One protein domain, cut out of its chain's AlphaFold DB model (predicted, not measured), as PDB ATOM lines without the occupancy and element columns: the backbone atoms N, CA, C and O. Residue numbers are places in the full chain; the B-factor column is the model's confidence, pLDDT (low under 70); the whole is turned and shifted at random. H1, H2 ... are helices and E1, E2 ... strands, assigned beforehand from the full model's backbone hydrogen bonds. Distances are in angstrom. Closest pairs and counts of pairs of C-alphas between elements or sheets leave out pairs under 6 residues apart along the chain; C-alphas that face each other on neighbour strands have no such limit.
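This is residues 242 to 387 of the 986 residues of the protein "NACHT domain-containing protein" of Colletotrichum graminicola (strain M1.001 / M2 / FGSC 10212) (UniProt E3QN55). A twisted sheet of five parallel strands has the helix H1 along one face. H3 and H4, packed on each other, sit beside its edge strand E2, while H2 follows directly on the end of E2 and lies side by side with H6, the two running opposite ways. The 146 printed residues, with six named helices and five named strands, run E1 H1 E2 H2 H3 H4 H5 E3 H6 E4 E5; the sheet's order is E2 E3 E4 E1 E5, and the class is mixed, helices and strands. The whole is compact, with a radius of gyration of the C-alphas of 15.4 A and spans of 45 by 41 by 27 A.

Find C-alpha 242 at (34.376, -10.471, 13.444), where E1, residues 242 to 246, begins. H1, residues 252 to 264, then runs 18.7 A to C-alpha 264 at (45.045, -0.042, 27.418). Next come E2, residues 275 to 280, 16.3 A long, H2, 281 to 287, H3, 295 to 303, H4, 309 to 320, 16.5 A long, and H5, 324 to 327. Read on to E3, residues 328 to 333, 16.0 A long, H6, 347 to 356, 14.2 A long, E4, 361 to 364, and E5, 380 to 384, which ends at C-alpha 384 at (32.547, -19.648, 22.294).

Start at the sheet, where N 277 and O 329 join E2 to E3 within hydrogen-bond range at 2.8 A, N 332 and O 362 E3 to E4 at 2.8 A, N 244 and O 363 E4 to E1 at 2.8 A, and N 382 and O 243 E1 to E5 at 2.8 A. H1 is on the sheet, over E4 and along the strands, at a height over the sheet of 8.3 A: two layers, a helix on one face. E1, H1, E2 form a split strand-helix-strand unit, with E3 and E4 between its parallel strands, and a right-handed crossover. E2, H2 to H5, E3 and E3, H6, E4 are strand-helix-strand units between parallel neighbours, the latter with a right-handed crossover. H2, H3, H4 and H6 only graze the sheet; H5 grazes it too, only just on it with 5 pairs of C-alphas within 10 A. H3 and H4 touch at a steep tilt of 64 degrees, opposite ways; their closest C-alphas, of Cys 300 and Ser 313, are 5.2 A apart. H4, with residues 319 to 320 alone, and H5 only just touch, only at the corner, with 3 pairs of C-alphas within 8 A, the closest Ala 319 and Gly 325 at 6.6 A. H2 and H6 are close but not clearly touching, the C-alphas of Leu 284 and Thr 348 being closest at 7.1 A. Every O i to N i+4 pair is within hydrogen-bond range in H4 and H6, against 8 of 9 in H1, 4 of 5 in H3 and 0 of 3 in H2, where 3 of 4 O i to N i+3 pairs are; H5 is too short for an i+4 pair.

The farthest C-alphas, of Cys 308 and Phe 387, are 44.9 A apart. The printed part has no cut; E3 to H6 and E4 to E5 are long links. Mean pLDDT of the printed part is 75.8, with 46 residues under 70, among them 282 to 292, 336 to 345 and 366 to 374.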
ATOM      1  N   ILE A 242      34.458  -9.207  12.690       81.69
ATOM      2  CA  ILE A 242      34.376 -10.471  13.444       81.69
ATOM      3  C   ILE A 242      33.033 -10.565  14.180       81.69
ATOM      4  O   ILE A 242      32.626  -9.620  14.864       81.69
ATOM      5  N   PHE A 243      32.364 -11.718  14.100       79.56
ATOM      6  CA  PHE A 243      31.152 -12.010  14.874       79.56
ATOM      7  C   PHE A 243      31.385 -13.141  15.875       79.56
ATOM      8  O   PHE A 243      31.926 -14.182  15.518       79.56
ATOM      9  N   ILE A 244      30.970 -12.945  17.130       76.81
ATOM     10  CA  ILE A 244      31.205 -13.878  18.238       76.81
ATOM     11  C   ILE A 244      29.871 -14.290  18.872       76.81
ATOM     12  O   ILE A 244      29.240 -13.531  19.621       76.81
ATOM     13  N   ARG A 245      29.459 -15.528  18.600       72.81
ATOM     14  CA  ARG A 245      28.342 -16.211  19.261       72.81
ATOM     15  C   ARG A 245      28.817 -16.907  20.540       72.81
ATOM     16  O   ARG A 245      30.000 -17.183  20.739       72.81
ATOM     17  N   GLY A 246      27.873 -17.200  21.426       66.06
ATOM     18  CA  GLY A 246      28.109 -18.030  22.607       66.06
ATOM     19  C   GLY A 246      26.923 -18.028  23.557       66.06
ATOM     20  O   GLY A 246      26.133 -17.078  23.560       66.06
ATOM     21  N   ARG A 247      26.802 -19.064  24.389       64.88
ATOM     22  CA  ARG A 247      25.712 -19.235  25.368       64.88
ATOM     23  C   ARG A 247      25.703 -18.138  26.457       64.88
ATOM     24  O   ARG A 247      26.526 -17.215  26.465       64.88
ATOM     25  N   VAL A 248      24.719 -18.182  27.358       65.81
ATOM     26  CA  VAL A 248      24.758 -17.401  28.612       65.81
ATOM     27  C   VAL A 248      25.899 -17.953  29.487       65.81
ATOM     28  O   VAL A 248      26.380 -19.053  29.242       65.81
ATOM     29  N   GLY A 249      26.430 -17.161  30.421       64.00
ATOM     30  CA  GLY A 249      27.512 -17.585  31.323       64.00
ATOM     31  C   GLY A 249      28.915 -17.749  30.708       64.00
ATOM     32  O   GLY A 249      29.889 -17.526  31.416       64.00
ATOM     33  N   VAL A 250      29.038 -18.018  29.398       71.81
ATOM     34  CA  VAL A 250      30.282 -18.373  28.661       71.81
ATOM     35  C   VAL A 250      31.378 -17.282  28.579       71.81
ATOM     36  O   VAL A 250      32.258 -17.309  27.728       71.81
ATOM     37  N   GLY A 251      31.331 -16.253  29.425       70.44
ATOM     38  CA  GLY A 251      32.431 -15.294  29.553       70.44
ATOM     39  C   GLY A 251      32.521 -14.188  28.494       70.44
ATOM     40  O   GLY A 251      33.394 -13.339  28.632       70.44
ATOM     41  N   LYS A 252      31.614 -14.073  27.505       71.81
ATOM     42  CA  LYS A 252      31.627 -12.968  26.499       71.81
ATOM     43  C   LYS A 252      31.791 -11.560  27.115       71.81
ATOM     44  O   LYS A 252      32.517 -10.716  26.594       71.81
ATOM     45  N   THR A 253      31.141 -11.323  28.260       70.75
ATOM     46  CA  THR A 253      31.241 -10.084  29.061       70.75
ATOM     47  C   THR A 253      32.621  -9.873  29.693       70.75
ATOM     48  O   THR A 253      33.049  -8.733  29.869       70.75
ATOM     49  N   THR A 254      33.317 -10.954  30.035       77.19
ATOM     50  CA  THR A 254      34.682 -10.948  30.571       77.19
ATOM     51  C   THR A 254      35.693 -10.781  29.439       77.19
ATOM     52  O   THR A 254      36.583  -9.943  29.542       77.19
ATOM     53  N   PHE A 255      35.495 -11.465  28.309       77.44
ATOM     54  CA  PHE A 255      36.349 -11.337  27.130       77.44
ATOM     55  C   PHE A 255      36.403  -9.897  26.599       77.44
ATOM     56  O   PHE A 255      37.487  -9.361  26.398       77.44
ATOM     57  N   ARG A 256      35.266  -9.193  26.485       76.00
ATOM     58  CA  ARG A 256      35.297  -7.772  26.082       76.00
ATOM     59  C   ARG A 256      36.060  -6.871  27.068       76.00
ATOM     60  O   ARG A 256      36.653  -5.890  26.635       76.00
ATOM     61  N   LYS A 257      36.085  -7.199  28.372       80.44
ATOM     62  CA  LYS A 257      36.935  -6.499  29.357       80.44
ATOM     63  C   LYS A 257      38.416  -6.812  29.128       80.44
ATOM     64  O   LYS A 257      39.216  -5.891  29.158       80.44
ATOM     65  N   LYS A 258      38.758  -8.075  28.854       80.88
ATOM     66  CA  LYS A 258      40.117  -8.543  28.534       80.88
ATOM     67  C   LYS A 258      40.686  -7.871  27.274       80.88
ATOM     68  O   LYS A 258      41.821  -7.423  27.317       80.88
ATOM     69  N   ILE A 259      39.889  -7.682  26.214       82.50
ATOM     70  CA  ILE A 259      40.303  -6.875  25.044       82.50
ATOM     71  C   ILE A 259      40.625  -5.427  25.467       82.50
ATOM     72  O   ILE A 259      41.662  -4.888  25.093       82.50
ATOM     73  N   VAL A 260      39.749  -4.783  26.247       86.06
ATOM     74  CA  VAL A 260      39.955  -3.392  26.701       86.06
ATOM     75  C   VAL A 260      41.195  -3.266  27.599       86.06
ATOM     76  O   VAL A 260      41.956  -2.315  27.450       86.06
ATOM     77  N   ASP A 261      41.422  -4.233  28.488       86.44
ATOM     78  CA  ASP A 261      42.603  -4.331  29.352       86.44
ATOM     79  C   ASP A 261      43.906  -4.479  28.543       86.44
ATOM     80  O   ASP A 261      44.861  -3.726  28.745       86.44
ATOM     81  N   GLU A 262      43.922  -5.383  27.561       83.94
ATOM     82  CA  GLU A 262      45.095  -5.638  26.718       83.94
ATOM     83  C   GLU A 262      45.438  -4.468  25.787       83.94
ATOM     84  O   GLU A 262      46.619  -4.172  25.588       83.94
ATOM     85  N   PHE A 263      44.430  -3.757  25.276       85.12
ATOM     86  CA  PHE A 263      44.625  -2.532  24.498       85.12
ATOM     87  C   PHE A 263      45.213  -1.399  25.362       85.12
ATOM     88  O   PHE A 263      46.192  -0.761  24.975       85.12
ATOM     89  N   LEU A 264      44.653  -1.166  26.557       86.81
ATOM     90  CA  LEU A 264      45.045  -0.042  27.418       86.81
ATOM     91  C   LEU A 264      46.376  -0.258  28.154       86.81
ATOM     92  O   LEU A 264      47.207   0.649  28.180       86.81
ATOM     93  N   TYR A 265      46.581  -1.428  28.765       87.31
ATOM     94  CA  TYR A 265      47.713  -1.668  29.671       87.31
ATOM     95  C   TYR A 265      48.827  -2.506  29.045       87.31
ATOM     96  O   TYR A 265      49.996  -2.295  29.361       87.31
ATOM     97  N   GLN A 266      48.487  -3.425  28.137       79.25
ATOM     98  CA  GLN A 266      49.466  -4.278  27.449       79.25
ATOM     99  C   GLN A 266      49.842  -3.748  26.054       79.25
ATOM    100  O   GLN A 266      50.666  -4.352  25.372       79.25
ATOM    101  N   GLN A 267      49.261  -2.611  25.649       80.88
ATOM    102  CA  GLN A 267      49.516  -1.899  24.391       80.88
ATOM    103  C   GLN A 267      49.322  -2.747  23.120       80.88
ATOM    104  O   GLN A 267      49.877  -2.427  22.063       80.88
ATOM    105  N   ARG A 268      48.528  -3.825  23.198       71.75
ATOM    106  CA  ARG A 268      48.263  -4.695  22.047       71.75
ATOM    107  C   ARG A 268      47.463  -3.925  20.994       71.75
ATOM    108  O   ARG A 268      46.535  -3.193  21.330       71.75
ATOM    109  N   TRP A 269      47.822  -4.108  19.723       76.00
ATOM    110  CA  TRP A 269      47.153  -3.527  18.546       76.00
ATOM    111  C   TRP A 269      47.268  -2.003  18.377       76.00
ATOM    112  O   TRP A 269      46.616  -1.454  17.488       76.00
ATOM    113  N   ASN A 270      48.105  -1.314  19.162       81.81
ATOM    114  CA  ASN A 270      48.358   0.131  19.024       81.81
ATOM    115  C   ASN A 270      49.062   0.516  17.701       81.81
ATOM    116  O   ASN A 270      49.080   1.682  17.305       81.81
ATOM    117  N   ASP A 271      49.634  -0.462  17.003       81.00
ATOM    118  CA  ASP A 271      50.147  -0.363  15.637       81.00
ATOM    119  C   ASP A 271      49.020  -0.322  14.583       81.00
ATOM    120  O   ASP A 271      49.134   0.392  13.582       81.00
ATOM    121  N   ILE A 272      47.904  -1.015  14.839       80.81
ATOM    122  CA  ILE A 272      46.744  -1.132  13.938       80.81
ATOM    123  C   ILE A 272      45.682  -0.060  14.244       80.81
ATOM    124  O   ILE A 272      45.158   0.589  13.332       80.81
ATOM    125  N   PHE A 273      45.367   0.155  15.525       87.69
ATOM    126  CA  PHE A 273      44.278   1.014  15.989       87.69
ATOM    127  C   PHE A 273      44.784   2.098  16.946       87.69
ATOM    128  O   PHE A 273      45.427   1.809  17.946       87.69
ATOM    129  N   ASP A 274      44.410   3.354  16.694       88.56
ATOM    130  CA  ASP A 274      44.622   4.437  17.669       88.56
ATOM    131  C   ASP A 274      43.559   4.401  18.795       88.56
ATOM    132  O   ASP A 274      43.687   5.096  19.802       88.56
ATOM    133  N   ARG A 275      42.413   3.741  18.549       89.38
ATOM    134  CA  ARG A 275      41.158   3.908  19.307       89.38
ATOM    135  C   ARG A 275      40.358   2.606  19.364       89.38
ATOM    136  O   ARG A 275      40.048   2.032  18.322       89.38
ATOM    137  N   LEU A 276      39.903   2.234  20.560       91.12
ATOM    138  CA  LEU A 276      38.919   1.173  20.788       91.12
ATOM    139  C   LEU A 276      37.645   1.778  21.396       91.12
ATOM    140  O   LEU A 276      37.704   2.473  22.407       91.12
ATOM    141  N   LEU A 277      36.491   1.514  20.779       90.81
ATOM    142  CA  LEU A 277      35.179   2.008  21.204       90.81
ATOM    143  C   LEU A 277      34.268   0.844  21.604       90.81
ATOM    144  O   LEU A 277      33.640   0.208  20.755       90.81
ATOM    145  N   TRP A 278      34.180   0.564  22.908       90.25
ATOM    146  CA  TRP A 278      33.218  -0.398  23.446       90.25
ATOM    147  C   TRP A 278      31.829   0.244  23.547       90.25
ATOM    148  O   TRP A 278      31.636   1.233  24.255       90.25
ATOM    149  N   ILE A 279      30.865  -0.325  22.821       87.75
ATOM    150  CA  ILE A 279      29.485   0.151  22.705       87.75
ATOM    151  C   ILE A 279      28.548  -0.982  23.149       87.75
ATOM    152  O   ILE A 279      28.325  -1.937  22.398       87.75
ATOM    153  N   PRO A 280      27.973  -0.914  24.362       81.19
ATOM    154  CA  PRO A 280      26.926  -1.834  24.782       81.19
ATOM    155  C   PRO A 280      25.645  -1.495  24.022       81.19
ATOM    156  O   PRO A 280      25.006  -0.478  24.298       81.19
ATOM    157  N   LEU A 281      25.275  -2.338  23.056       78.00
ATOM    158  CA  LEU A 281      24.207  -2.048  22.097       78.00
ATOM    159  C   LEU A 281      22.839  -1.873  22.776       78.00
ATOM    160  O   LEU A 281      21.983  -1.172  22.247       78.00
ATOM    161  N   ARG A 282      22.636  -2.464  23.961       68.81
ATOM    162  CA  ARG A 282      21.386  -2.382  24.742       68.81
ATOM    163  C   ARG A 282      20.878  -0.957  24.998       68.81
ATOM    164  O   ARG A 282      19.669  -0.770  25.031       68.81
ATOM    165  N   HIS A 283      21.745   0.056  25.050       65.50
ATOM    166  CA  HIS A 283      21.320   1.460  25.168       65.50
ATOM    167  C   HIS A 283      20.515   1.965  23.950       65.50
ATOM    168  O   HIS A 283      19.756   2.924  24.056       65.50
ATOM    169  N   LEU A 284      20.619   1.299  22.791       67.88
ATOM    170  CA  LEU A 284      19.780   1.574  21.618       67.88
ATOM    171  C   LEU A 284      18.322   1.119  21.826       67.88
ATOM    172  O   LEU A 284      17.415   1.692  21.222       67.88
ATOM    173  N   ARG A 285      18.089   0.117  22.691       61.88
ATOM    174  CA  ARG A 285      16.754  -0.381  23.073       61.88
ATOM    175  C   ARG A 285      15.994   0.660  23.898       61.88
ATOM    176  O   ARG A 285      14.814   0.881  23.678       61.88
ATOM    177  N   GLU A 286      16.694   1.362  24.785       58.75
ATOM    178  CA  GLU A 286      16.138   2.399  25.669       58.75
ATOM    179  C   GLU A 286      15.686   3.670  24.920       58.75
ATOM    180  O   GLU A 286      15.101   4.571  25.519       58.75
ATOM    181  N   ARG A 287      15.943   3.761  23.604       60.59
ATOM    182  CA  ARG A 287      15.571   4.899  22.744       60.59
ATOM    183  C   ARG A 287      14.792   4.494  21.486       60.59
ATOM    184  O   ARG A 287      14.790   5.219  20.487       60.59
ATOM    185  N   THR A 288      14.086   3.363  21.522       52.38
ATOM    186  CA  THR A 288      13.101   2.996  20.490       52.38
ATOM    187  C   THR A 288      11.987   4.046  20.416       52.38
ATOM    188  O   THR A 288      11.162   4.148  21.319       52.38
ATOM    189  N   GLY A 289      11.981   4.843  19.341       52.03
ATOM    190  CA  GLY A 289      11.075   5.987  19.150       52.03
ATOM    191  C   GLY A 289      11.781   7.346  19.032       52.03
ATOM    192  O   GLY A 289      11.163   8.314  18.596       52.03
ATOM    193  N   ALA A 290      13.078   7.437  19.349       57.53
ATOM    194  CA  ALA A 290      13.855   8.658  19.149       57.53
ATOM    195  C   ALA A 290      14.256   8.834  17.669       57.53
ATOM    196  O   ALA A 290      15.197   8.203  17.179       57.53
ATOM    197  N   HIS A 291      13.550   9.713  16.955       60.91
ATOM    198  CA  HIS A 291      13.893  10.091  15.583       60.91
ATOM    199  C   HIS A 291      15.258  10.793  15.497       60.91
ATOM    200  O   HIS A 291      15.623  11.589  16.362       60.91
ATOM    201  N   GLY A 292      16.007  10.527  14.422       68.62
ATOM    202  CA  GLY A 292      17.257  11.242  14.124       68.62
ATOM    203  C   GLY A 292      18.458  10.926  15.032       68.62
ATOM    204  O   GLY A 292      19.384  11.733  15.104       68.62
ATOM    205  N   TYR A 293      18.477   9.778  15.715       77.62
ATOM    206  CA  TYR A 293      19.623   9.351  16.529       77.62
ATOM    207  C   TYR A 293      20.898   9.137  15.682       77.62
ATOM    208  O   TYR A 293      20.834   8.649  14.552       77.62
ATOM    209  N   THR A 294      22.069   9.516  16.210       83.50
ATOM    210  CA  THR A 294      23.356   9.493  15.478       83.50
ATOM    211  C   THR A 294      24.532   9.132  16.390       83.50
ATOM    212  O   THR A 294      24.401   9.145  17.611       83.50
ATOM    213  N   PHE A 295      25.717   8.911  15.810       84.69
ATOM    214  CA  PHE A 295      26.970   8.747  16.560       84.69
ATOM    215  C   PHE A 295      27.294   9.930  17.492       84.69
ATOM    216  O   PHE A 295      27.840   9.710  18.567       84.69
ATOM    217  N   GLU A 296      26.920  11.167  17.134       85.50
ATOM    218  CA  GLU A 296      27.125  12.342  18.005       85.50
ATOM    219  C   GLU A 296      26.205  12.317  19.237       85.50
ATOM    220  O   GLU A 296      26.559  12.854  20.285       85.50
ATOM    221  N   HIS A 297      25.048  11.660  19.140       82.50
ATOM    222  CA  HIS A 297      24.204  11.382  20.299       82.50
ATOM    223  C   HIS A 297      24.780  10.203  21.096       82.50
ATOM    224  O   HIS A 297      25.093  10.373  22.269       82.50
ATOM    225  N   LEU A 298      25.066   9.072  20.438       85.62
ATOM    226  CA  LEU A 298      25.613   7.856  21.056       85.62
ATOM    227  C   LEU A 298      26.885   8.095  21.881       85.62
ATOM    228  O   LEU A 298      26.983   7.619  23.008       85.62
ATOM    229  N   PHE A 299      27.860   8.838  21.355       87.44
ATOM    230  CA  PHE A 299      29.089   9.131  22.098       87.44
ATOM    231  C   PHE A 299      28.873  10.162  23.214       87.44
ATOM    232  O   PHE A 299      29.573  10.111  24.224       87.44
ATOM    233  N   CYS A 300      27.895  11.066  23.080       83.31
ATOM    234  CA  CYS A 300      27.525  11.968  24.169       83.31
ATOM    235  C   CYS A 300      26.848  11.193  25.310       83.31
ATOM    236  O   CYS A 300      27.191  11.407  26.467       83.31
ATOM    237  N   ASP A 301      25.957  10.256  24.978       77.38
ATOM    238  CA  ASP A 301      25.263   9.400  25.943       77.38
ATOM    239  C   ASP A 301      26.232   8.455  26.678       77.38
ATOM    240  O   ASP A 301      26.174   8.351  27.900       77.38
ATOM    241  N   LEU A 302      27.131   7.777  25.948       79.31
ATOM    242  CA  LEU A 302      28.005   6.735  26.508       79.31
ATOM    243  C   LEU A 302      29.295   7.256  27.153       79.31
ATOM    244  O   LEU A 302      29.775   6.651  28.110       79.31
ATOM    245  N   TYR A 303      29.899   8.319  26.612       83.56
ATOM    246  CA  TYR A 303      31.252   8.746  27.002       83.56
ATOM    247  C   TYR A 303      31.309  10.167  27.574       83.56
ATOM    248  O   TYR A 303      32.248  10.490  28.300       83.56
ATOM    249  N   PHE A 304      30.313  11.016  27.291       84.69
ATOM    250  CA  PHE A 304      30.304  12.415  27.730       84.69
ATOM    251  C   PHE A 304      28.953  12.885  28.329       84.69
ATOM    252  O   PHE A 304      28.462  13.945  27.939       84.69
ATOM    253  N   PRO A 305      28.345  12.174  29.305       70.25
ATOM    254  CA  PRO A 305      26.981  12.446  29.795       70.25
ATOM    255  C   PRO A 305      26.823  13.713  30.667       70.25
ATOM    256  O   PRO A 305      25.810  13.880  31.342       70.25
ATOM    257  N   LYS A 306      27.819  14.609  30.697       72.12
ATOM    258  CA  LYS A 306      27.789  15.887  31.436       72.12
ATOM    259  C   LYS A 306      27.614  17.062  30.468       72.12
ATOM    260  O   LYS A 306      27.913  16.944  29.285       72.12
ATOM    261  N   GLU A 307      27.173  18.209  30.980       55.03
ATOM    262  CA  GLU A 307      26.574  19.318  30.206       55.03
ATOM    263  C   GLU A 307      27.435  19.934  29.077       55.03
ATOM    264  O   GLU A 307      26.894  20.607  28.203       55.03
ATOM    265  N   CYS A 308      28.744  19.661  29.020       56.12
ATOM    266  CA  CYS A 308      29.642  20.110  27.941       56.12
ATOM    267  C   CYS A 308      30.081  18.994  26.965       56.12
ATOM    268  O   CYS A 308      31.006  19.184  26.178       56.12
ATOM    269  N   GLY A 309      29.452  17.813  26.991       71.62
ATOM    270  CA  GLY A 309      29.904  16.637  26.236       71.62
ATOM    271  C   GLY A 309      29.725  16.670  24.713       71.62
ATOM    272  O   GLY A 309      30.361  15.889  24.000       71.62
ATOM    273  N   ARG A 310      28.877  17.567  24.190       77.44
ATOM    274  CA  ARG A 310      28.456  17.564  22.775       77.44
ATOM    275  C   ARG A 310      29.613  17.820  21.800       77.44
ATOM    276  O   ARG A 310      29.700  17.134  20.783       77.44
ATOM    277  N   ASP A 311      30.512  18.753  22.106       82.69
ATOM    278  CA  ASP A 311      31.638  19.069  21.217       82.69
ATOM    279  C   ASP A 311      32.718  17.980  21.241       82.69
ATOM    280  O   ASP A 311      33.229  17.602  20.185       82.69
ATOM    281  N   SER A 312      32.988  17.383  22.407       85.25
ATOM    282  CA  SER A 312      33.861  16.206  22.545       85.25
ATOM    283  C   SER A 312      33.323  15.004  21.762       85.25
ATOM    284  O   SER A 312      34.068  14.352  21.030       85.25
ATOM    285  N   SER A 313      32.012  14.756  21.841       86.00
ATOM    286  CA  SER A 313      31.315  13.735  21.051       86.00
ATOM    287  C   SER A 313      31.467  13.967  19.541       86.00
ATOM    288  O   SER A 313      31.856  13.068  18.788       86.00
ATOM    289  N   LYS A 314      31.244  15.206  19.090       86.81
ATOM    290  CA  LYS A 314      31.378  15.614  17.685       86.81
ATOM    291  C   LYS A 314      32.821  15.526  17.178       86.81
ATOM    292  O   LYS A 314      33.046  15.111  16.038       86.81
ATOM    293  N   ALA A 315      33.803  15.853  18.018       86.75
ATOM    294  CA  ALA A 315      35.221  15.672  17.724       86.75
ATOM    295  C   ALA A 315      35.594  14.184  17.601       86.75
ATOM    296  O   ALA A 315      36.238  13.799  16.623       86.75
ATOM    297  N   LEU A 316      35.120  13.332  18.520       88.25
ATOM    298  CA  LEU A 316      35.323  11.882  18.466       88.25
ATOM    299  C   LEU A 316      34.696  11.268  17.206       88.25
ATOM    300  O   LEU A 316      35.345  10.483  16.512       88.25
ATOM    301  N   TRP A 317      33.478  11.675  16.838       88.88
ATOM    302  CA  TRP A 317      32.843  11.227  15.594       88.88
ATOM    303  C   TRP A 317      33.587  11.705  14.343       88.88
ATOM    304  O   TRP A 317      33.765  10.934  13.401       88.88
ATOM    305  N   LYS A 318      34.104  12.940  14.339       87.12
ATOM    306  CA  LYS A 318      34.975  13.431  13.260       87.12
ATOM    307  C   LYS A 318      36.273  12.615  13.153       87.12
ATOM    308  O   LYS A 318      36.712  12.362  12.036       87.12
ATOM    309  N   ALA A 319      36.848  12.167  14.271       85.12
ATOM    310  CA  ALA A 319      38.041  11.315  14.295       85.12
ATOM    311  C   ALA A 319      37.775   9.852  13.880       85.12
ATOM    312  O   ALA A 319      38.689   9.182  13.405       85.12
ATOM    313  N   CYS A 320      36.541   9.360  14.031       83.75
ATOM    314  CA  CYS A 320      36.145   8.005  13.623       83.75
ATOM    315  C   CYS A 320      35.592   7.923  12.191       83.75
ATOM    316  O   CYS A 320      35.363   6.827  11.684       83.75
ATOM    317  N   LYS A 321      35.397   9.058  11.511       82.31
ATOM    318  CA  LYS A 321      35.123   9.099  10.068       82.31
ATOM    319  C   LYS A 321      36.392   8.824   9.257       82.31
ATOM    320  O   LYS A 321      37.510   9.079   9.701       82.31
ATOM    321  N   LEU A 322      36.217   8.309   8.041       66.19
ATOM    322  CA  LEU A 322      37.318   8.108   7.096       66.19
ATOM    323  C   LEU A 322      38.010   9.450   6.754       66.19
ATOM    324  O   LEU A 322      37.321  10.469   6.663       66.19
ATOM    325  N   PRO A 323      39.344   9.468   6.551       58.34
ATOM    326  CA  PRO A 323      40.245   8.306   6.511       58.34
ATOM    327  C   PRO A 323      40.599   7.714   7.890       58.34
ATOM    328  O   PRO A 323      40.837   6.512   7.986       58.34
ATOM    329  N   ASN A 324      40.553   8.504   8.967       63.72
ATOM    330  CA  ASN A 324      41.025   8.101  10.304       63.72
ATOM    331  C   ASN A 324      40.204   6.967  10.957       63.72
ATOM    332  O   ASN A 324      40.693   6.289  11.863       63.72
ATOM    333  N   GLY A 325      38.982   6.721  10.476       67.50
ATOM    334  CA  GLY A 325      38.115   5.624  10.912       67.50
ATOM    335  C   GLY A 325      38.688   4.217  10.710       67.50
ATOM    336  O   GLY A 325      38.344   3.323  11.476       67.50
ATOM    337  N   LEU A 326      39.622   4.013   9.767       78.50
ATOM    338  CA  LEU A 326      40.311   2.717   9.608       78.50
ATOM    339  C   LEU A 326      41.190   2.347  10.814       78.50
ATOM    340  O   LEU A 326      41.543   1.181  10.963       78.50
ATOM    341  N   LYS A 327      41.487   3.317  11.685       86.19
ATOM    342  CA  LYS A 327      42.220   3.157  12.945       86.19
ATOM    343  C   LYS A 327      41.327   3.140  14.199       86.19
ATOM    344  O   LYS A 327      41.848   3.190  15.313       86.19
ATOM    345  N   SER A 328      40.005   3.097  14.041       89.50
ATOM    346  CA  SER A 328      39.064   2.892  15.148       89.50
ATOM    347  C   SER A 328      38.506   1.468  15.102       89.50
ATOM    348  O   SER A 328      38.014   1.036  14.057       89.50
ATOM    349  N   LEU A 329      38.554   0.754  16.228       90.00
ATOM    350  CA  LEU A 329      37.932  -0.557  16.420       90.00
ATOM    351  C   LEU A 329      36.621  -0.414  17.204       90.00
ATOM    352  O   LEU A 329      36.617   0.105  18.321       90.00
ATOM    353  N   PHE A 330      35.513  -0.893  16.640       91.94
ATOM    354  CA  PHE A 330      34.199  -0.877  17.288       91.94
ATOM    355  C   PHE A 330      33.896  -2.231  17.947       91.94
ATOM    356  O   PHE A 330      33.824  -3.251  17.269       91.94
ATOM    357  N   LEU A 331      33.692  -2.248  19.265       90.88
ATOM    358  CA  LEU A 331      33.390  -3.455  20.042       90.88
ATOM    359  C   LEU A 331      31.925  -3.407  20.500       90.88
ATOM    360  O   LEU A 331      31.589  -2.761  21.493       90.88
ATOM    361  N   LEU A 332      31.046  -4.053  19.731       89.25
ATOM    362  CA  LEU A 332      29.592  -3.985  19.872       89.25
ATOM    363  C   LEU A 332      29.067  -5.149  20.725       89.25
ATOM    364  O   LEU A 332      29.216  -6.315  20.364       89.25
ATOM    365  N   ASP A 333      28.438  -4.839  21.858       82.94
ATOM    366  CA  ASP A 333      28.080  -5.834  22.874       82.94
ATOM    367  C   ASP A 333      26.564  -6.050  23.028       82.94
ATOM    368  O   ASP A 333      25.843  -5.133  23.433       82.94
ATOM    369  N   GLY A 334      26.106  -7.285  22.791       75.12
ATOM    370  CA  GLY A 334      24.737  -7.740  23.079       75.12
ATOM    371  C   GLY A 334      23.718  -7.485  21.964       75.12
ATOM    372  O   GLY A 334      22.676  -6.881  22.211       75.12
ATOM    373  N   LEU A 335      24.008  -7.942  20.738       76.94
ATOM    374  CA  LEU A 335      23.103  -7.831  19.578       76.94
ATOM    375  C   LEU A 335      21.777  -8.605  19.766       76.94
ATOM    376  O   LEU A 335      20.761  -8.274  19.154       76.94
ATOM    377  N   ASP A 336      21.785  -9.624  20.628       66.50
ATOM    378  CA  ASP A 336      20.659 -10.515  20.915       66.50
ATOM    379  C   ASP A 336      19.433  -9.799  21.502       66.50
ATOM    380  O   ASP A 336      18.309 -10.121  21.123       66.50
ATOM    381  N   GLY A 337      19.626  -8.804  22.371       59.44
ATOM    382  CA  GLY A 337      18.533  -8.106  23.066       59.44
ATOM    383  C   GLY A 337      17.855  -6.985  22.266       59.44
ATOM    384  O   GLY A 337      17.332  -6.055  22.874       59.44
ATOM    385  N   ILE A 338      17.983  -6.987  20.931       65.88
ATOM    386  CA  ILE A 338      17.687  -5.816  20.080       65.88
ATOM    387  C   ILE A 338      17.049  -6.197  18.743       65.88
ATOM    388  O   ILE A 338      16.091  -5.551  18.321       65.88
ATOM    389  N   LEU A 339      17.562  -7.228  18.058       60.50
ATOM    390  CA  LEU A 339      17.086  -7.593  16.714       60.50
ATOM    391  C   LEU A 339      15.626  -8.080  16.668       60.50
ATOM    392  O   LEU A 339      15.041  -8.085  15.588       60.50
ATOM    393  N   TYR A 340      15.042  -8.455  17.808       58.69
ATOM    394  CA  TYR A 340      13.623  -8.811  17.928       58.69
ATOM    395  C   TYR A 340      12.715  -7.596  18.189       58.69
ATOM    396  O   TYR A 340      11.584  -7.566  17.711       58.69
ATOM    397  N   ASP A 341      13.220  -6.585  18.899       54.78
ATOM    398  CA  ASP A 341      12.424  -5.460  19.416       54.78
ATOM    399  C   ASP A 341      12.385  -4.269  18.445       54.78
ATOM    400  O   ASP A 341      11.456  -3.460  18.457       54.78
ATOM    401  N   ILE A 342      13.406  -4.135  17.593       62.19
ATOM    402  CA  ILE A 342      13.524  -3.026  16.645       62.19
ATOM    403  C   ILE A 342      12.844  -3.375  15.316       62.19
ATOM    404  O   ILE A 342      13.348  -4.178  14.530       62.19
ATOM    405  N   SER A 343      11.750  -2.676  15.001       62.88
ATOM    406  CA  SER A 343      11.082  -2.800  13.701       62.88
ATOM    407  C   SER A 343      11.999  -2.377  12.543       62.88
ATOM    408  O   SER A 343      12.675  -1.344  12.601       62.88
ATOM    409  N   SER A 344      11.986  -3.152  11.454       63.56
ATOM    410  CA  SER A 344      12.879  -3.019  10.284       63.56
ATOM    411  C   SER A 344      12.817  -1.672   9.552       63.56
ATOM    412  O   SER A 344      13.693  -1.363   8.747       63.56
ATOM    413  N   HIS A 345      11.784  -0.870   9.812       62.81
ATOM    414  CA  HIS A 345      11.556   0.430   9.178       62.81
ATOM    415  C   HIS A 345      11.892   1.625  10.087       62.81
ATOM    416  O   HIS A 345      11.879   2.764   9.623       62.81
ATOM    417  N   SER A 346      12.221   1.379  11.360       71.88
ATOM    418  CA  SER A 346      12.575   2.427  12.322       71.88
ATOM    419  C   SER A 346      13.912   3.112  12.007       71.88
ATOM    420  O   SER A 346      14.829   2.526  11.422       71.88
ATOM    421  N   ASP A 347      14.060   4.357  12.463       72.19
ATOM    422  CA  ASP A 347      15.340   5.072  12.406       72.19
ATOM    423  C   ASP A 347      16.420   4.360  13.236       72.19
ATOM    424  O   ASP A 347      17.576   4.298  12.818       72.19
ATOM    425  N   THR A 348      16.036   3.741  14.358       73.56
ATOM    426  CA  THR A 348      16.928   2.948  15.212       73.56
ATOM    427  C   THR A 348      17.483   1.721  14.476       73.56
ATOM    428  O   THR A 348      18.668   1.430  14.611       73.56
ATOM    429  N   HIS A 349      16.693   1.053  13.619       78.12
ATOM    430  CA  HIS A 349      17.190  -0.023  12.744       78.12
ATOM    431  C   HIS A 349      18.221   0.494  11.734       78.12
ATOM    432  O   HIS A 349      19.268  -0.118  11.520       78.12
ATOM    433  N   ARG A 350      17.948   1.658  11.131       81.12
ATOM    434  CA  ARG A 350      18.843   2.294  10.153       81.12
ATOM    435  C   ARG A 350      20.167   2.722  10.790       81.12
ATOM    436  O   ARG A 350      21.219   2.547  10.178       81.12
ATOM    437  N   PHE A 351      20.124   3.224  12.024       84.50
ATOM    438  CA  PHE A 351      21.318   3.547  12.800       84.50
ATOM    439  C   PHE A 351      22.084   2.289  13.240       84.50
ATOM    440  O   PHE A 351      23.301   2.246  13.074       84.50
ATOM    441  N   LEU A 352      21.393   1.237  13.700       85.25
ATOM    442  CA  LEU A 352      22.017  -0.054  14.017       85.25
ATOM    443  C   LEU A 352      22.743  -0.636  12.798       85.25
ATOM    444  O   LEU A 352      23.878  -1.080  12.935       85.25
ATOM    445  N   LYS A 353      22.153  -0.569  11.596       84.69
ATOM    446  CA  LYS A 353      22.857  -0.951  10.362       84.69
ATOM    447  C   LYS A 353      24.127  -0.119  10.148       84.69
ATOM    448  O   LYS A 353      25.190  -0.690   9.943       84.69
ATOM    449  N   TYR A 354      24.049   1.205  10.261       85.62
ATOM    450  CA  TYR A 354      25.219   2.078  10.089       85.62
ATOM    451  C   TYR A 354      26.323   1.850  11.145       85.62
ATOM    452  O   TYR A 354      27.497   2.098  10.875       85.62
ATOM    453  N   LEU A 355      25.965   1.334  12.325       87.56
ATOM    454  CA  LEU A 355      26.890   0.901  13.375       87.56
ATOM    455  C   LEU A 355      27.491  -0.495  13.103       87.56
ATOM    456  O   LEU A 355      28.677  -0.706  13.341       87.56
ATOM    457  N   MET A 356      26.701  -1.429  12.569       85.94
ATOM    458  CA  MET A 356      27.135  -2.782  12.184       85.94
ATOM    459  C   MET A 356      28.014  -2.795  10.922       85.94
ATOM    460  O   MET A 356      28.868  -3.668  10.775       85.94
ATOM    461  N   ASP A 357      27.838  -1.826  10.024       87.88
ATOM    462  CA  ASP A 357      28.563  -1.700   8.752       87.88
ATOM    463  C   ASP A 357      29.909  -0.938   8.883       87.88
ATOM    464  O   ASP A 357      30.514  -0.561   7.879       87.88
ATOM    465  N   GLN A 358      30.408  -0.703  10.106       87.56
ATOM    466  CA  GLN A 358      31.723  -0.081  10.340       87.56
ATOM    467  C   GLN A 358      32.891  -0.978   9.866       87.56
ATOM    468  O   GLN A 358      32.780  -2.206   9.916       87.56
ATOM    469  N   PRO A 359      34.026  -0.402   9.408       83.81
ATOM    470  CA  PRO A 359      35.078  -1.164   8.731       83.81
ATOM    471  C   PRO A 359      35.800  -2.158   9.649       83.81
ATOM    472  O   PRO A 359      36.005  -3.295   9.237       83.81
ATOM    473  N   ASN A 360      36.136  -1.757  10.880       87.62
ATOM    474  CA  ASN A 360      36.698  -2.650  11.896       87.62
ATOM    475  C   ASN A 360      35.673  -2.831  13.017       87.62
ATOM    476  O   ASN A 360      35.355  -1.868  13.724       87.62
ATOM    477  N   VAL A 361      35.147  -4.043  13.185       89.31
ATOM    478  CA  VAL A 361      34.087  -4.313  14.159       89.31
ATOM    479  C   VAL A 361      34.194  -5.723  14.739       89.31
ATOM    480  O   VAL A 361      34.390  -6.691  14.010       89.31
ATOM    481  N   ILE A 362      34.023  -5.836  16.055       88.06
ATOM    482  CA  ILE A 362      33.814  -7.098  16.773       88.06
ATOM    483  C   ILE A 362      32.418  -7.028  17.389       88.06
ATOM    484  O   ILE A 362      32.126  -6.090  18.131       88.06
ATOM    485  N   VAL A 363      31.551  -7.997  17.094       86.69
ATOM    486  CA  VAL A 363      30.149  -8.003  17.550       86.69
ATOM    487  C   VAL A 363      29.856  -9.256  18.375       86.69
ATOM    488  O   VAL A 363      30.198 -10.354  17.946       86.69
ATOM    489  N   THR A 364      29.207  -9.120  19.538       83.06
ATOM    490  CA  THR A 364      28.845 -10.260  20.408       83.06
ATOM    491  C   THR A 364      27.333 -10.532  20.444       83.06
ATOM    492  O   THR A 364      26.519  -9.604  20.472       83.06
ATOM    493  N   ALA A 365      26.950 -11.816  20.459       76.62
ATOM    494  CA  ALA A 365      25.549 -12.260  20.464       76.62
ATOM    495  C   ALA A 365      25.331 -13.628  21.154       76.62
ATOM    496  O   ALA A 365      26.275 -14.284  21.605       76.62
ATOM    497  N   ARG A 366      24.068 -14.080  21.223       69.50
ATOM    498  CA  ARG A 366      23.691 -15.470  21.560       69.50
ATOM    499  C   ARG A 366      23.674 -16.346  20.291       69.50
ATOM    500  O   ARG A 366      23.593 -15.801  19.191       69.50
ATOM    501  N   PRO A 367      23.699 -17.690  20.395       62.16
ATOM    502  CA  PRO A 367      23.705 -18.560  19.216       62.16
ATOM    503  C   PRO A 367      22.385 -18.502  18.430       62.16
ATOM    504  O   PRO A 367      22.377 -18.676  17.217       62.16
ATOM    505  N   SER A 368      21.276 -18.183  19.106       58.34
ATOM    506  CA  SER A 368      19.947 -17.985  18.512       58.34
ATOM    507  C   SER A 368      19.799 -16.696  17.690       58.34
ATOM    508  O   SER A 368      18.777 -16.507  17.031       58.34
ATOM    509  N   THR A 369      20.781 -15.789  17.722       62.41
ATOM    510  CA  THR A 369      20.699 -14.480  17.064       62.41
ATOM    511  C   THR A 369      20.919 -14.603  15.555       62.41
ATOM    512  O   THR A 369      22.046 -14.541  15.061       62.41
ATOM    513  N   ALA A 370      19.818 -14.751  14.817       61.53
ATOM    514  CA  ALA A 370      19.811 -14.757  13.359       61.53
ATOM    515  C   ALA A 370      20.198 -13.375  12.797       61.53
ATOM    516  O   ALA A 370      19.414 -12.425  12.829       61.53
ATOM    517  N   VAL A 371      21.414 -13.265  12.259       65.06
ATOM    518  CA  VAL A 371      21.875 -12.067  11.548       65.06
ATOM    519  C   VAL A 371      21.210 -12.030  10.171       65.06
ATOM    520  O   VAL A 371      21.370 -12.944   9.365       65.06
ATOM    521  N   SER A 372      20.450 -10.969   9.892       61.28
ATOM    522  CA  SER A 372      19.838 -10.770   8.575       61.28
ATOM    523  C   SER A 372      20.900 -10.464   7.514       61.28
ATOM    524  O   SER A 372      21.808  -9.671   7.765       61.28
ATOM    525  N   ALA A 373      20.700 -10.944   6.283       59.19
ATOM    526  CA  ALA A 373      21.484 -10.588   5.087       59.19
ATOM    527  C   ALA A 373      21.341  -9.102   4.651       59.19
ATOM    528  O   ALA A 373      21.555  -8.742   3.497       59.19
ATOM    529  N   THR A 374      20.913  -8.231   5.567       65.00
ATOM    530  CA  THR A 374      20.755  -6.784   5.392       65.00
ATOM    531  C   THR A 374      21.988  -6.007   5.868       65.00
ATOM    532  O   THR A 374      22.142  -4.852   5.473       65.00
ATOM    533  N   PHE A 375      22.856  -6.609   6.686       79.94
ATOM    534  CA  PHE A 375      24.137  -6.039   7.130       79.94
ATOM    535  C   PHE A 375      25.278  -6.432   6.179       79.94
ATOM    536  O   PHE A 375      25.151  -7.409   5.439       79.94
ATOM    537  N   LEU A 376      26.401  -5.705   6.201       78.00
ATOM    538  CA  LEU A 376      27.627  -6.164   5.536       78.00
ATOM    539  C   LEU A 376      28.101  -7.499   6.146       78.00
ATOM    540  O   LEU A 376      28.084  -7.630   7.377       78.00
ATOM    541  N   PRO A 377      28.566  -8.468   5.332       76.69
ATOM    542  CA  PRO A 377      29.022  -9.763   5.829       76.69
ATOM    543  C   PRO A 377      30.196  -9.613   6.804       76.69
ATOM    544  O   PRO A 377      30.948  -8.634   6.756       76.69
ATOM    545  N   PHE A 378      30.342 -10.588   7.696       78.75
ATOM    546  CA  PHE A 378      31.526 -10.729   8.537       78.75
ATOM    547  C   PHE A 378      32.626 -11.481   7.780       78.75
ATOM    548  O   PHE A 378      32.351 -12.261   6.872       78.75
ATOM    549  N   ASP A 379      33.876 -11.225   8.149       70.25
ATOM    550  CA  ASP A 379      35.041 -11.923   7.610       70.25
ATOM    551  C   ASP A 379      35.243 -13.278   8.304       70.25
ATOM    552  O   ASP A 379      35.654 -14.240   7.661       70.25
ATOM    553  N   ILE A 380      34.926 -13.350   9.604       71.06
ATOM    554  CA  ILE A 380      34.950 -14.570  10.420       71.06
ATOM    555  C   ILE A 380      33.742 -14.584  11.366       71.06
ATOM    556  O   ILE A 380      33.451 -13.582  12.030       71.06
ATOM    557  N   GLU A 381      33.083 -15.739  11.479       67.56
ATOM    558  CA  GLU A 381      32.184 -16.052  12.593       67.56
ATOM    559  C   GLU A 381      32.858 -17.047  13.556       67.56
ATOM    560  O   GLU A 381      33.532 -17.985  13.128       67.56
ATOM    561  N   LEU A 382      32.680 -16.817  14.859       68.12
ATOM    562  CA  LEU A 382      33.262 -17.571  15.970       68.12
ATOM    563  C   LEU A 382      32.159 -17.995  16.953       68.12
ATOM    564  O   LEU A 382      31.279 -17.191  17.272       68.12
ATOM    565  N   GLU A 383      32.226 -19.207  17.503       65.69
ATOM    566  CA  GLU A 383      31.392 -19.650  18.628       65.69
ATOM    567  C   GLU A 383      32.248 -19.993  19.856       65.69
ATOM    568  O   GLU A 383      33.160 -20.814  19.795       65.69
ATOM    569  N   THR A 384      31.934 -19.360  20.987       65.81
ATOM    570  CA  THR A 384      32.547 -19.648  22.294       65.81
ATOM    571  C   THR A 384      31.822 -20.811  22.972       65.81
ATOM    572  O   THR A 384      30.615 -20.725  23.223       65.81
ATOM    573  N   ILE A 385      32.555 -21.895  23.252       60.50
ATOM    574  CA  ILE A 385      31.973 -23.193  23.651       60.50
ATOM    575  C   ILE A 385      31.987 -23.473  25.163       60.50
ATOM    576  O   ILE A 385      31.193 -24.291  25.618       60.50
ATOM    577  N   GLY A 386      32.806 -22.759  25.940       67.44
ATOM    578  CA  GLY A 386      33.036 -23.043  27.366       67.44
ATOM    579  C   GLY A 386      34.361 -23.771  27.607       67.44
ATOM    580  O   GLY A 386      34.966 -24.262  26.658       67.44
ATOM    581  N   PHE A 387      34.836 -23.770  28.853       74.75
ATOM    582  CA  PHE A 387      36.161 -24.263  29.239       74.75
ATOM    583  C   PHE A 387      36.394 -25.738  28.863       74.75
ATOM    584  O   PHE A 387      35.512 -26.582  29.028       74.75
TER     585      PHE A 387